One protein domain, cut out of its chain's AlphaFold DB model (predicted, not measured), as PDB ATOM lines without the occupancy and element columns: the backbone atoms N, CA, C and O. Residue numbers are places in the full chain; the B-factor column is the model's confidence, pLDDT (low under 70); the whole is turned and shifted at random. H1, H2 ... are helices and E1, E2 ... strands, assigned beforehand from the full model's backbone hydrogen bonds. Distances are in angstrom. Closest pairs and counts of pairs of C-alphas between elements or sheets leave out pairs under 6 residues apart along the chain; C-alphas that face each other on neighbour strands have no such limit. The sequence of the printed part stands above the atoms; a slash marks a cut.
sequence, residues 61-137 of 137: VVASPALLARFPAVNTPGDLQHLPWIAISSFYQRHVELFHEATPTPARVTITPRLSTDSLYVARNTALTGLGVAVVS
ATOM      1  N   VAL A  61      26.951 -32.894  42.861       95.62
ATOM      2  CA  VAL A  61      25.643 -33.157  43.458       95.62
ATOM      3  C   VAL A  61      25.651 -32.594  44.873       95.62
ATOM      4  O   VAL A  61      26.529 -32.921  45.670       95.62
ATOM      5  N   VAL A  62      24.672 -31.755  45.188       96.69
ATOM      6  CA  VAL A  62      24.536 -31.120  46.500       96.69
ATOM      7  C   VAL A  62      23.149 -31.360  47.078       96.69
ATOM      8  O   VAL A  62      22.143 -31.373  46.368       96.69
ATOM      9  N   ALA A  63      23.098 -31.511  48.397       97.31
ATOM     10  CA  ALA A  63      21.879 -31.620  49.182       97.31
ATOM     11  C   ALA A  63      22.074 -30.849  50.489       97.31
ATOM     12  O   ALA A  63      23.175 -30.839  51.045       97.31
ATOM     13  N   SER A  64      21.025 -30.204  51.001       98.06
ATOM     14  CA  SER A  64      21.124 -29.580  52.319       98.06
ATOM     15  C   SER A  64      21.066 -30.631  53.436       98.06
ATOM     16  O   SER A  64      20.385 -31.652  53.294       98.06
ATOM     17  N   PRO A  65      21.700 -30.371  54.595       97.50
ATOM     18  CA  PRO A  65      21.610 -31.264  55.749       97.50
ATOM     19  C   PRO A  65      20.164 -31.519  56.200       97.50
ATOM     20  O   PRO A  65      19.813 -32.638  56.562       97.50
ATOM     21  N   ALA A  66      19.306 -30.496  56.122       97.31
ATOM     22  CA  ALA A  66      17.891 -30.597  56.479       97.31
ATOM     23  C   ALA A  66      17.112 -31.555  55.562       97.31
ATOM     24  O   ALA A  66      16.191 -32.230  56.021       97.31
ATOM     25  N   LEU A  67      17.476 -31.632  54.275       97.62
ATOM     26  CA  LEU A  67      16.928 -32.644  53.378       97.62
ATOM     27  C   LEU A  67      17.408 -34.033  53.801       97.62
ATOM     28  O   LEU A  67      16.581 -34.911  54.016       97.62
ATOM     29  N   LEU A  68      18.721 -34.219  53.961       97.50
ATOM     30  CA  LEU A  68      19.306 -35.529  54.269       97.50
ATOM     31  C   LEU A  68      18.807 -36.111  55.599       97.50
ATOM     32  O   LEU A  68      18.603 -37.314  55.690       97.50
ATOM     33  N   ALA A  69      18.508 -35.275  56.596       97.38
ATOM     34  CA  ALA A  69      17.944 -35.716  57.875       97.38
ATOM     35  C   ALA A  69      16.541 -36.354  57.767       97.38
ATOM     36  O   ALA A  69      16.079 -36.989  58.713       97.38
ATOM     37  N   ARG A  70      15.840 -36.167  56.641       96.94
ATOM     38  CA  ARG A  70      14.468 -36.659  56.419       96.94
ATOM     39  C   ARG A  70      14.405 -37.949  55.603       96.94
ATOM     40  O   ARG A  70      13.313 -38.486  55.426       96.94
ATOM     41  N   PHE A  71      15.536 -38.410  55.078       96.75
ATOM     42  CA  PHE A  71      15.625 -39.569  54.195       96.75
ATOM     43  C   PHE A  71      16.658 -40.572  54.728       96.75
ATOM     44  O   PHE A  71      17.487 -40.213  55.565       96.75
ATOM     45  N   PRO A  72      16.618 -41.836  54.271       96.69
ATOM     46  CA  PRO A  72      17.684 -42.791  54.551       96.69
ATOM     47  C   PRO A  72      19.062 -42.262  54.129       96.69
ATOM     48  O   PRO A  72      19.176 -41.450  53.209       96.69
ATOM     49  N   ALA A  73      20.110 -42.745  54.798       95.88
ATOM     50  CA  ALA A  73      21.481 -42.363  54.487       95.88
ATOM     51  C   ALA A  73      21.856 -42.741  53.042       95.88
ATOM     52  O   ALA A  73      21.578 -43.853  52.593       95.88
ATOM     53  N   VAL A  74      22.520 -41.820  52.343       96.38
ATOM     54  CA  VAL A  74      23.066 -42.035  50.997       96.38
ATOM     55  C   VAL A  74      24.445 -42.673  51.138       96.38
ATOM     56  O   VAL A  74      25.386 -42.006  51.565       96.38
ATOM     57  N   ASN A  75      24.570 -43.951  50.788       94.50
ATOM     58  CA  ASN A  75      25.832 -44.700  50.844       94.50
ATOM     59  C   ASN A  75      26.368 -45.026  49.446       94.50
ATOM     60  O   ASN A  75      27.564 -45.247  49.264       94.50
ATOM     61  N   THR A  76      25.482 -45.061  48.453       93.44
ATOM     62  CA  THR A  76      25.790 -45.369  47.060       93.44
ATOM     63  C   THR A  76      25.158 -44.336  46.124       93.44
ATOM     64  O   THR A  76      24.147 -43.722  46.472       93.44
ATOM     65  N   PRO A  77      25.687 -44.164  44.897       93.62
ATOM     66  CA  PRO A  77      25.042 -43.355  43.863       93.62
ATOM     67  C   PRO A  77      23.560 -43.689  43.647       93.62
ATOM     68  O   PRO A  77      22.754 -42.792  43.418       93.62
ATOM     69  N   GLY A  78      23.192 -44.972  43.748       94.69
ATOM     70  CA  GLY A  78      21.819 -45.435  43.554       94.69
ATOM     71  C   GLY A  78      20.837 -44.862  44.574       94.69
ATOM     72  O   GLY A  78      19.703 -44.565  44.213       94.69
ATOM     73  N   ASP A  79      21.274 -44.612  45.809       96.06
ATOM     74  CA  ASP A  79      20.406 -44.088  46.874       96.06
ATOM     75  C   ASP A  79      19.862 -42.688  46.542       96.06
ATOM     76  O   ASP A  79      18.764 -42.314  46.963       96.06
ATOM     77  N   LEU A  80      20.590 -41.927  45.718       96.44
ATOM     78  CA  LEU A  80      20.192 -40.589  45.287       96.44
ATOM     79  C   LEU A  80      18.896 -40.581  44.459       96.44
ATOM     80  O   LEU A  80      18.213 -39.556  44.422       96.44
ATOM     81  N   GLN A  81      18.520 -41.697  43.824       96.38
ATOM     82  CA  GLN A  81      17.272 -41.790  43.051       96.38
ATOM     83  C   GLN A  81      16.020 -41.609  43.926       96.38
ATOM     84  O   GLN A  81      14.953 -41.256  43.424       96.38
ATOM     85  N   HIS A  82      16.143 -41.864  45.233       95.94
ATOM     86  CA  HIS A  82      15.038 -41.805  46.190       95.94
ATOM     87  C   HIS A  82      14.851 -40.418  46.812       95.94
ATOM     88  O   HIS A  82      13.857 -40.178  47.501       95.94
ATOM     89  N   LEU A  83      15.790 -39.500  46.581       97.44
ATOM     90  CA  LEU A  83      15.687 -38.125  47.047       97.44
ATOM     91  C   LEU A  83      14.858 -37.283  46.065       97.44
ATOM     92  O   LEU A  83      14.838 -37.569  44.869       97.44
ATOM     93  N   PRO A  84      14.173 -36.222  46.524       97.19
ATOM     94  CA  PRO A  84      13.565 -35.255  45.620       97.19
ATOM     95  C   PRO A  84      14.652 -34.455  44.900       97.19
ATOM     96  O   PRO A  84      15.640 -34.070  45.522       97.19
ATOM     97  N   TRP A  85      14.452 -34.150  43.618       97.94
ATOM     98  CA  TRP A  85      15.439 -33.428  42.805       97.94
ATOM     99  C   TRP A  85      14.969 -32.054  42.343       97.94
ATOM    100  O   TRP A  85      13.773 -31.761  42.286       97.94
ATOM    101  N   ILE A  86      15.930 -31.222  41.970       97.56
ATOM    102  CA  ILE A  86      15.742 -29.988  41.223       97.56
ATOM    103  C   ILE A  86      16.510 -30.162  39.913       97.56
ATOM    104  O   ILE A  86      17.720 -30.387  39.928       97.56
ATOM    105  N   ALA A  87      15.802 -30.105  38.791       95.44
ATOM    106  CA  ALA A  87      16.399 -30.201  37.468       95.44
ATOM    107  C   ALA A  87      16.796 -28.822  36.948       95.44
ATOM    108  O   ALA A  87      16.084 -27.835  37.165       95.44
ATOM    109  N   ILE A  88      17.894 -28.799  36.193       91.69
ATOM    110  CA  ILE A  88      18.195 -27.699  35.291       91.69
ATOM    111  C   ILE A  88      17.544 -28.021  33.937       91.69
ATOM    112  O   ILE A  88      17.667 -29.121  33.407       91.69
ATOM    113  N   SER A  89      16.774 -27.106  33.363       87.31
ATOM    114  CA  SER A  89      16.045 -27.395  32.119       87.31
ATOM    115  C   SER A  89      16.992 -27.575  30.931       87.31
ATOM    116  O   SER A  89      16.676 -28.323  30.011       87.31
ATOM    117  N   SER A  90      18.182 -26.974  30.966       81.62
ATOM    118  CA  SER A  90      19.223 -27.158  29.951       81.62
ATOM    119  C   SER A  90      20.068 -28.425  30.153       81.62
ATOM    120  O   SER A  90      20.602 -28.947  29.178       81.62
ATOM    121  N   PHE A  91      20.158 -28.976  31.373       82.25
ATOM    122  CA  PHE A  91      21.000 -30.139  31.701       82.25
ATOM    123  C   PHE A  91      20.432 -30.942  32.880       82.25
ATOM    124  O   PHE A  91      19.911 -30.365  33.820       82.25
ATOM    125  N   TYR A  92      20.626 -32.263  32.929       86.56
ATOM    126  CA  TYR A  92      20.209 -33.076  34.090       86.56
ATOM    127  C   TYR A  92      18.691 -33.075  34.334       86.56
ATOM    128  O   TYR A  92      18.217 -32.886  35.448       86.56
ATOM    129  N   GLN A  93      17.902 -33.290  33.280       89.19
ATOM    130  CA  GLN A  93      16.437 -33.286  33.385       89.19
ATOM    131  C   GLN A  93      15.864 -34.591  33.956       89.19
ATOM    132  O   GLN A  93      14.869 -34.586  34.674       89.19
ATOM    133  N   ARG A  94      16.457 -35.727  33.569       92.31
ATOM    134  CA  ARG A  94      15.929 -37.080  33.843       92.31
ATOM    135  C   ARG A  94      16.941 -38.013  34.489       92.31
ATOM    136  O   ARG A  94      16.561 -39.003  35.100       92.31
ATOM    137  N   HIS A  95      18.225 -37.724  34.323       94.50
ATOM    138  CA  HIS A  95      19.297 -38.491  34.932       94.50
ATOM    139  C   HIS A  95      20.523 -37.607  35.148       94.50
ATOM    140  O   HIS A  95      20.677 -36.575  34.488       94.50
ATOM    141  N   VAL A  96      21.393 -38.055  36.046       94.62
ATOM    142  CA  VAL A  96      22.756 -37.551  36.219       94.62
ATOM    143  C   VAL A  96      23.742 -38.696  36.032       94.62
ATOM    144  O   VAL A  96      23.426 -39.853  36.323       94.62
ATOM    145  N   GLU A  97      24.931 -38.371  35.543       93.69
ATOM    146  CA  GLU A  97      26.052 -39.303  35.454       93.69
ATOM    147  C   GLU A  97      27.098 -38.887  36.479       93.69
ATOM    148  O   GLU A  97      27.546 -37.739  36.489       93.69
ATOM    149  N   LEU A  98      27.430 -39.808  37.381       92.94
ATOM    150  CA  LEU A  98      28.406 -39.591  38.438       92.94
ATOM    151  C   LEU A  98      29.683 -40.338  38.092       92.94
ATOM    152  O   LEU A  98      29.677 -41.555  37.908       92.94
ATOM    153  N   PHE A  99      30.772 -39.586  38.012       90.56
ATOM    154  CA  PHE A  99      32.098 -40.102  37.721       90.56
ATOM    155  C   PHE A  99      32.850 -40.293  39.033       90.56
ATOM    156  O   PHE A  99      32.788 -39.447  39.924       90.56
ATOM    157  N   HIS A 100      33.550 -41.414  39.150       84.94
ATOM    158  CA  HIS A 100      34.391 -41.719  40.297       84.94
ATOM    159  C   HIS A 100      35.803 -41.994  39.793       84.94
ATOM    160  O   HIS A 100      35.973 -42.772  38.859       84.94
ATOM    161  N   GLU A 101      36.816 -41.384  40.410       83.88
ATOM    162  CA  GLU A 101      38.203 -41.446  39.921       83.88
ATOM    163  C   GLU A 101      38.729 -42.882  39.784       83.88
ATOM    164  O   GLU A 101      39.482 -43.186  38.864       83.88
ATOM    165  N   ALA A 102      38.297 -43.790  40.664       85.12
ATOM    166  CA  ALA A 102      38.757 -45.178  40.643       85.12
ATOM    167  C   ALA A 102      38.042 -46.075  39.615       85.12
ATOM    168  O   ALA A 102      38.451 -47.222  39.441       85.12
ATOM    169  N   THR A 103      36.960 -45.616  38.973       81.81
ATOM    170  CA  THR A 103      36.164 -46.459  38.067       81.81
ATOM    171  C   THR A 103      35.905 -45.763  36.733       81.81
ATOM    172  O   THR A 103      35.342 -44.671  36.721       81.81
ATOM    173  N   PRO A 104      36.210 -46.408  35.594       81.88
ATOM    174  CA  PRO A 104      36.047 -45.789  34.279       81.88
ATOM    175  C   PRO A 104      34.578 -45.670  33.846       81.88
ATOM    176  O   PRO A 104      34.258 -44.869  32.972       81.88
ATOM    177  N   THR A 105      33.677 -46.465  34.426       88.56
ATOM    178  CA  THR A 105      32.248 -46.451  34.092       88.56
ATOM    179  C   THR A 105      31.468 -45.525  35.023       88.56
ATOM    180  O   THR A 105      31.444 -45.791  36.229       88.56
ATOM    181  N   PRO A 106      30.796 -44.482  34.498       92.12
ATOM    182  CA  PRO A 106      29.980 -43.595  35.313       92.12
ATOM    183  C   PRO A 106      28.742 -44.309  35.858       92.12
ATOM    184  O   PRO A 106      28.115 -45.129  35.181       92.12
ATOM    185  N   ALA A 107      28.348 -43.952  37.079       92.94
ATOM    186  CA  ALA A 107      27.086 -44.380  37.659       92.94
ATOM    187  C   ALA A 107      25.960 -43.469  37.158       92.94
ATOM    188  O   ALA A 107      25.938 -42.268  37.439       92.94
ATOM    189  N   ARG A 108      25.006 -44.042  36.424       95.19
ATOM    190  CA  ARG A 108      23.823 -43.325  35.947       95.19
ATOM    191  C   ARG A 108      22.713 -43.397  36.989       95.19
ATOM    192  O   ARG A 108      22.233 -44.481  37.311       95.19
ATOM    193  N   VAL A 109      22.274 -42.242  37.475       96.00
ATOM    194  CA  VAL A 109      21.189 -42.124  38.454       96.00
ATOM    195  C   VAL A 109      19.990 -41.487  37.773       96.00
ATOM    196  O   VAL A 109      20.083 -40.366  37.275       96.00
ATOM    197  N   THR A 110      18.860 -42.190  37.746       96.69
ATOM    198  CA  THR A 110      17.589 -41.604  37.295       96.69
ATOM    199  C   THR A 110      17.069 -40.664  38.371       96.69
ATOM    200  O   THR A 110      17.075 -41.011  39.550       96.69
ATOM    201  N   ILE A 111      16.615 -39.479  37.973       95.44
ATOM    202  CA  ILE A 111      16.132 -38.457  38.901       95.44
ATOM    203  C   ILE A 111      14.681 -38.098  38.598       95.44
ATOM    204  O   ILE A 111      14.265 -38.080  37.440       95.44
ATOM    205  N   THR A 112      13.917 -37.783  39.645       93.50
ATOM    206  CA  THR A 112      12.538 -37.285  39.528       93.50
ATOM    207  C   THR A 112      12.456 -35.882  40.130       93.50
ATOM    208  O   THR A 112      12.390 -35.737  41.357       93.50
ATOM    209  N   PRO A 113      12.509 -34.828  39.297       95.56
ATOM    210  CA  PRO A 113      12.530 -33.461  39.794       95.56
ATOM    211  C   PRO A 113      11.176 -33.015  40.353       95.56
ATOM    212  O   PRO A 113      10.131 -33.234  39.747       95.56
ATOM    213  N   ARG A 114      11.205 -32.321  41.491       95.50
ATOM    214  CA  ARG A 114      10.077 -31.556  42.044       95.50
ATOM    215  C   ARG A 114       9.988 -30.139  41.483       95.50
ATOM    216  O   ARG A 114       8.929 -29.525  41.555       95.50
ATOM    217  N   LEU A 115      11.103 -29.630  40.971       96.25
ATOM    218  CA  LEU A 115      11.232 -28.342  40.302       96.25
ATOM    219  C   LEU A 115      12.116 -28.531  39.070       96.25
ATOM    220  O   LEU A 115      13.116 -29.243  39.138       96.25
ATOM    221  N   SER A 116      11.765 -27.867  37.975       95.75
ATOM    222  CA  SER A 116      12.619 -27.697  36.800       95.75
ATOM    223  C   SER A 116      12.800 -26.201  36.557       95.75
ATOM    224  O   SER A 116      11.815 -25.463  36.579       95.75
ATOM    225  N   THR A 117      14.041 -25.750  36.390       93.81
ATOM    226  CA  THR A 117      14.405 -24.330  36.243       93.81
ATOM    227  C   THR A 117      15.565 -24.182  35.266       93.81
ATOM    228  O   THR A 117      16.418 -25.054  35.204       93.81
ATOM    229  N   ASP A 118      15.648 -23.091  34.514       90.31
ATOM    230  CA  ASP A 118      16.826 -22.771  33.687       90.31
ATOM    231  C   ASP A 118      17.955 -22.113  34.501       90.31
ATOM    232  O   ASP A 118      19.122 -22.233  34.152       90.31
ATOM    233  N   SER A 119      17.621 -21.487  35.630       90.06
ATOM    234  CA  SER A 119      18.582 -20.785  36.482       90.06
ATOM    235  C   SER A 119      19.307 -21.684  37.497       90.06
ATOM    236  O   SER A 119      18.696 -22.224  38.429       90.06
ATOM    237  N   LEU A 120      20.644 -21.732  37.414       89.75
ATOM    238  CA  LEU A 120      21.506 -22.342  38.443       89.75
ATOM    239  C   LEU A 120      21.368 -21.660  39.813       89.75
ATOM    240  O   LEU A 120      21.430 -22.326  40.848       89.75
ATOM    241  N   TYR A 121      21.138 -20.343  39.835       91.69
ATOM    242  CA  TYR A 121      20.890 -19.604  41.075       91.69
ATOM    243  C   TYR A 121      19.633 -20.122  41.780       91.69
ATOM    244  O   TYR A 121      19.660 -20.387  42.985       91.69
ATOM    245  N   VAL A 122      18.541 -20.314  41.034       95.00
ATOM    246  CA  VAL A 122      17.296 -20.868  41.583       95.00
ATOM    247  C   VAL A 122      17.517 -22.297  42.073       95.00
ATOM    248  O   VAL A 122      17.118 -22.610  43.195       95.00
ATOM    249  N   ALA A 123      18.199 -23.147  41.298       95.62
ATOM    250  CA  ALA A 123      18.461 -24.529  41.703       95.62
ATOM    251  C   ALA A 123      19.284 -24.618  42.995       95.62
ATOM    252  O   ALA A 123      18.887 -25.314  43.932       95.62
ATOM    253  N   ARG A 124      20.376 -23.850  43.092       95.94
ATOM    254  CA  ARG A 124      21.222 -23.800  44.291       95.94
ATOM    255  C   ARG A 124      20.440 -23.332  45.514       95.94
ATOM    256  O   ARG A 124      20.484 -23.984  46.555       95.94
ATOM    257  N   ASN A 125      19.722 -22.215  45.410       96.94
ATOM    258  CA  ASN A 125      18.993 -21.672  46.557       96.94
ATOM    259  C   ASN A 125      17.830 -22.576  46.979       96.94
ATOM    260  O   ASN A 125      17.598 -22.748  48.170       96.94
ATOM    261  N   THR A 126      17.171 -23.240  46.032       97.31
ATOM    262  CA  THR A 126      16.120 -24.225  46.326       97.31
ATOM    263  C   THR A 126      16.681 -25.491  46.992       97.31
ATOM    264  O   THR A 126      16.043 -26.079  47.870       97.31
ATOM    265  N   ALA A 127      17.901 -25.904  46.640       97.69
ATOM    266  CA  ALA A 127      18.583 -26.990  47.341       97.69
ATOM    267  C   ALA A 127      18.912 -26.596  48.792       97.69
ATOM    268  O   ALA A 127      18.703 -27.387  49.716       97.69
ATOM    269  N   LEU A 128      19.338 -25.345  49.012       97.62
ATOM    270  CA  LEU A 128      19.611 -24.803  50.349       97.62
ATOM    271  C   LEU A 128      18.366 -24.765  51.247       97.62
ATOM    272  O   LEU A 128      18.498 -25.006  52.445       97.62
ATOM    273  N   THR A 129      17.161 -24.565  50.700       97.31
ATOM    274  CA  THR A 129      15.914 -24.670  51.487       97.31
ATOM    275  C   THR A 129      15.524 -26.114  51.825       97.31
ATOM    276  O   THR A 129      14.543 -26.334  52.531       97.31
ATOM    277  N   GLY A 130      16.245 -27.114  51.304       97.06
ATOM    278  CA  GLY A 130      15.952 -28.534  51.515       97.06
ATOM    279  C   GLY A 130      14.764 -29.065  50.724       97.06
ATOM    280  O   GLY A 130      14.158 -30.062  51.122       97.06
ATOM    281  N   LEU A 131      14.421 -28.416  49.604       96.56
ATOM    282  CA  LEU A 131      13.359 -28.908  48.727       96.56
ATOM    283  C   LEU A 131      13.816 -30.107  47.881       96.56
ATOM    284  O   LEU A 131      12.993 -30.974  47.573       96.56
ATOM    285  N   GLY A 132      15.103 -30.165  47.533       97.19
ATOM    286  CA  GLY A 132      15.666 -31.251  46.743       97.19
ATOM    287  C   GLY A 132      17.179 -31.193  46.563       97.19
ATOM    288  O   GLY A 132      17.844 -30.253  46.991       97.19
ATOM    289  N   VAL A 133      17.693 -32.242  45.934       98.06
ATOM    290  CA  VAL A 133      19.066 -32.396  45.457       98.06
ATOM    291  C   VAL A 133      19.232 -31.621  44.154       98.06
ATOM    292  O   VAL A 133      18.325 -31.619  43.321       98.06
ATOM    293  N   ALA A 134      20.380 -30.983  43.956       97.25
ATOM    294  CA  ALA A 134      20.702 -30.277  42.718       97.25
ATOM    295  C   ALA A 134      22.117 -30.615  42.241       97.25
ATOM    296  O   ALA A 134      22.970 -31.016  43.030       97.25
ATOM    297  N   VAL A 135      22.371 -30.405  40.950       95.25
ATOM    298  CA  VAL A 135      23.728 -30.344  40.396       95.25
ATOM    299  C   VAL A 135      24.115 -28.876  40.264       95.25
ATOM    300  O   VAL A 135      23.405 -28.113  39.609       95.25
ATOM    301  N   VAL A 136      25.222 -28.476  40.886       92.12
ATOM    302  CA  VAL A 136      25.720 -27.091  40.867       92.12
ATOM    303  C   VAL A 136      27.221 -27.056  40.597       92.12
ATOM    304  O   VAL A 136      27.905 -28.060  40.780       92.12
ATOM    305  N   SER A 137      27.715 -25.900  40.157       86.81
ATOM    306  CA  SER A 137      29.137 -25.556  40.015       86.81
ATOM    307  C   SER A 137      29.539 -24.476  41.006       86.81
ATOM    308  O   SER A 137      28.684 -23.582  41.226       86.81
TER     309      SER A 137
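AT A GLANCE: This is residues 61 to 137 of the 137 residues of the protein "LysR family transcriptional regulator" of Escherichia coli (UniProt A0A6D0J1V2). Two small strand pairs stand at a corner to each other, each with a helix packed on it: the parallel pair E1 and E4 has H3 and the short strand E5 along E1, while the hairpin E2 and E3, which makes one end of the longest axis, has H2 over its E3. E3 runs on into E4 through a bend of 99 degrees, and the four-residue H1 sits near H3, far from the hairpin. The printed part has 77 residues with three named helices and five named strands in the order H1, H2, E1, E2, E3, E4, H3, E5; the class is mixed, helices and strands. It is compact, with a radius of gyration of the C-alphas of 12.0 A and spans of 32 by 29 by 20 A.

IN THESE COORDINATES: Find C-alpha 65 at (21.610, -31.264, 55.749), where H1 begins; it runs through residues 65 to 68. H2 follows at residues 77 to 82, 10.4 A long, then E1 at residues 85 to 88. Look next for E2, residues 95 to 100, 16.3 A long, and E3, residues 103 to 110, 19.2 A long, which begins at (36.164, -46.459, 38.067). After E4, residues 113 to 117, comes H3, residues 120 to 128, 12.3 A long. E5, residues 134 to 136, ends with C-alpha 136 at (25.720, -27.091, 40.867).

HOW THE PARTS SIT: H1 and H3 are near each other, with 6 pairs of C-alphas within 10 A. H2 and E3 touch, with 7 pairs of C-alphas within 8 A; their closest C-alphas are those of Gln 81 and Thr 110, 5.8 A apart. E1 and E4 are parallel neighbours at 23 degrees; look at N 114 and O 85, 2.7 A, and N 87 and O 115, 2.8 A. E2 and E3 form an antiparallel hairpin at 156 degrees, with N 98 and O 107 at 2.9 A. E1 and H3 come closest at the C-alphas of Ile 86 and Ala 123, 6.1 A, and H3 and E5 at those of Ala 127 and Ala 134, also 6.1 A. E5 pairs with no named strand, but residues 61 to 62 pair with its residues 134 to 135, antiparallel. H2 and H3 are apart. In H3 each O i to N i+4 pair is within hydrogen-bond range; H2 has 0 of 2 such pairs but 3 of 3 O i to N i+3 pairs, and H1 is too short for an O i to N i+4 pair.

THE WHOLE: The C-alphas of Pro 104 and Thr 129 are the two farthest apart, at 33.9 A. The printed part has no cut and ends at residue 137, the chain's last residue. No link is long; those from H1 to H2 and from E1 to E2 are short, and the others are tight. The mean pLDDT of the printed part is 93.8, and no printed residue is under 70.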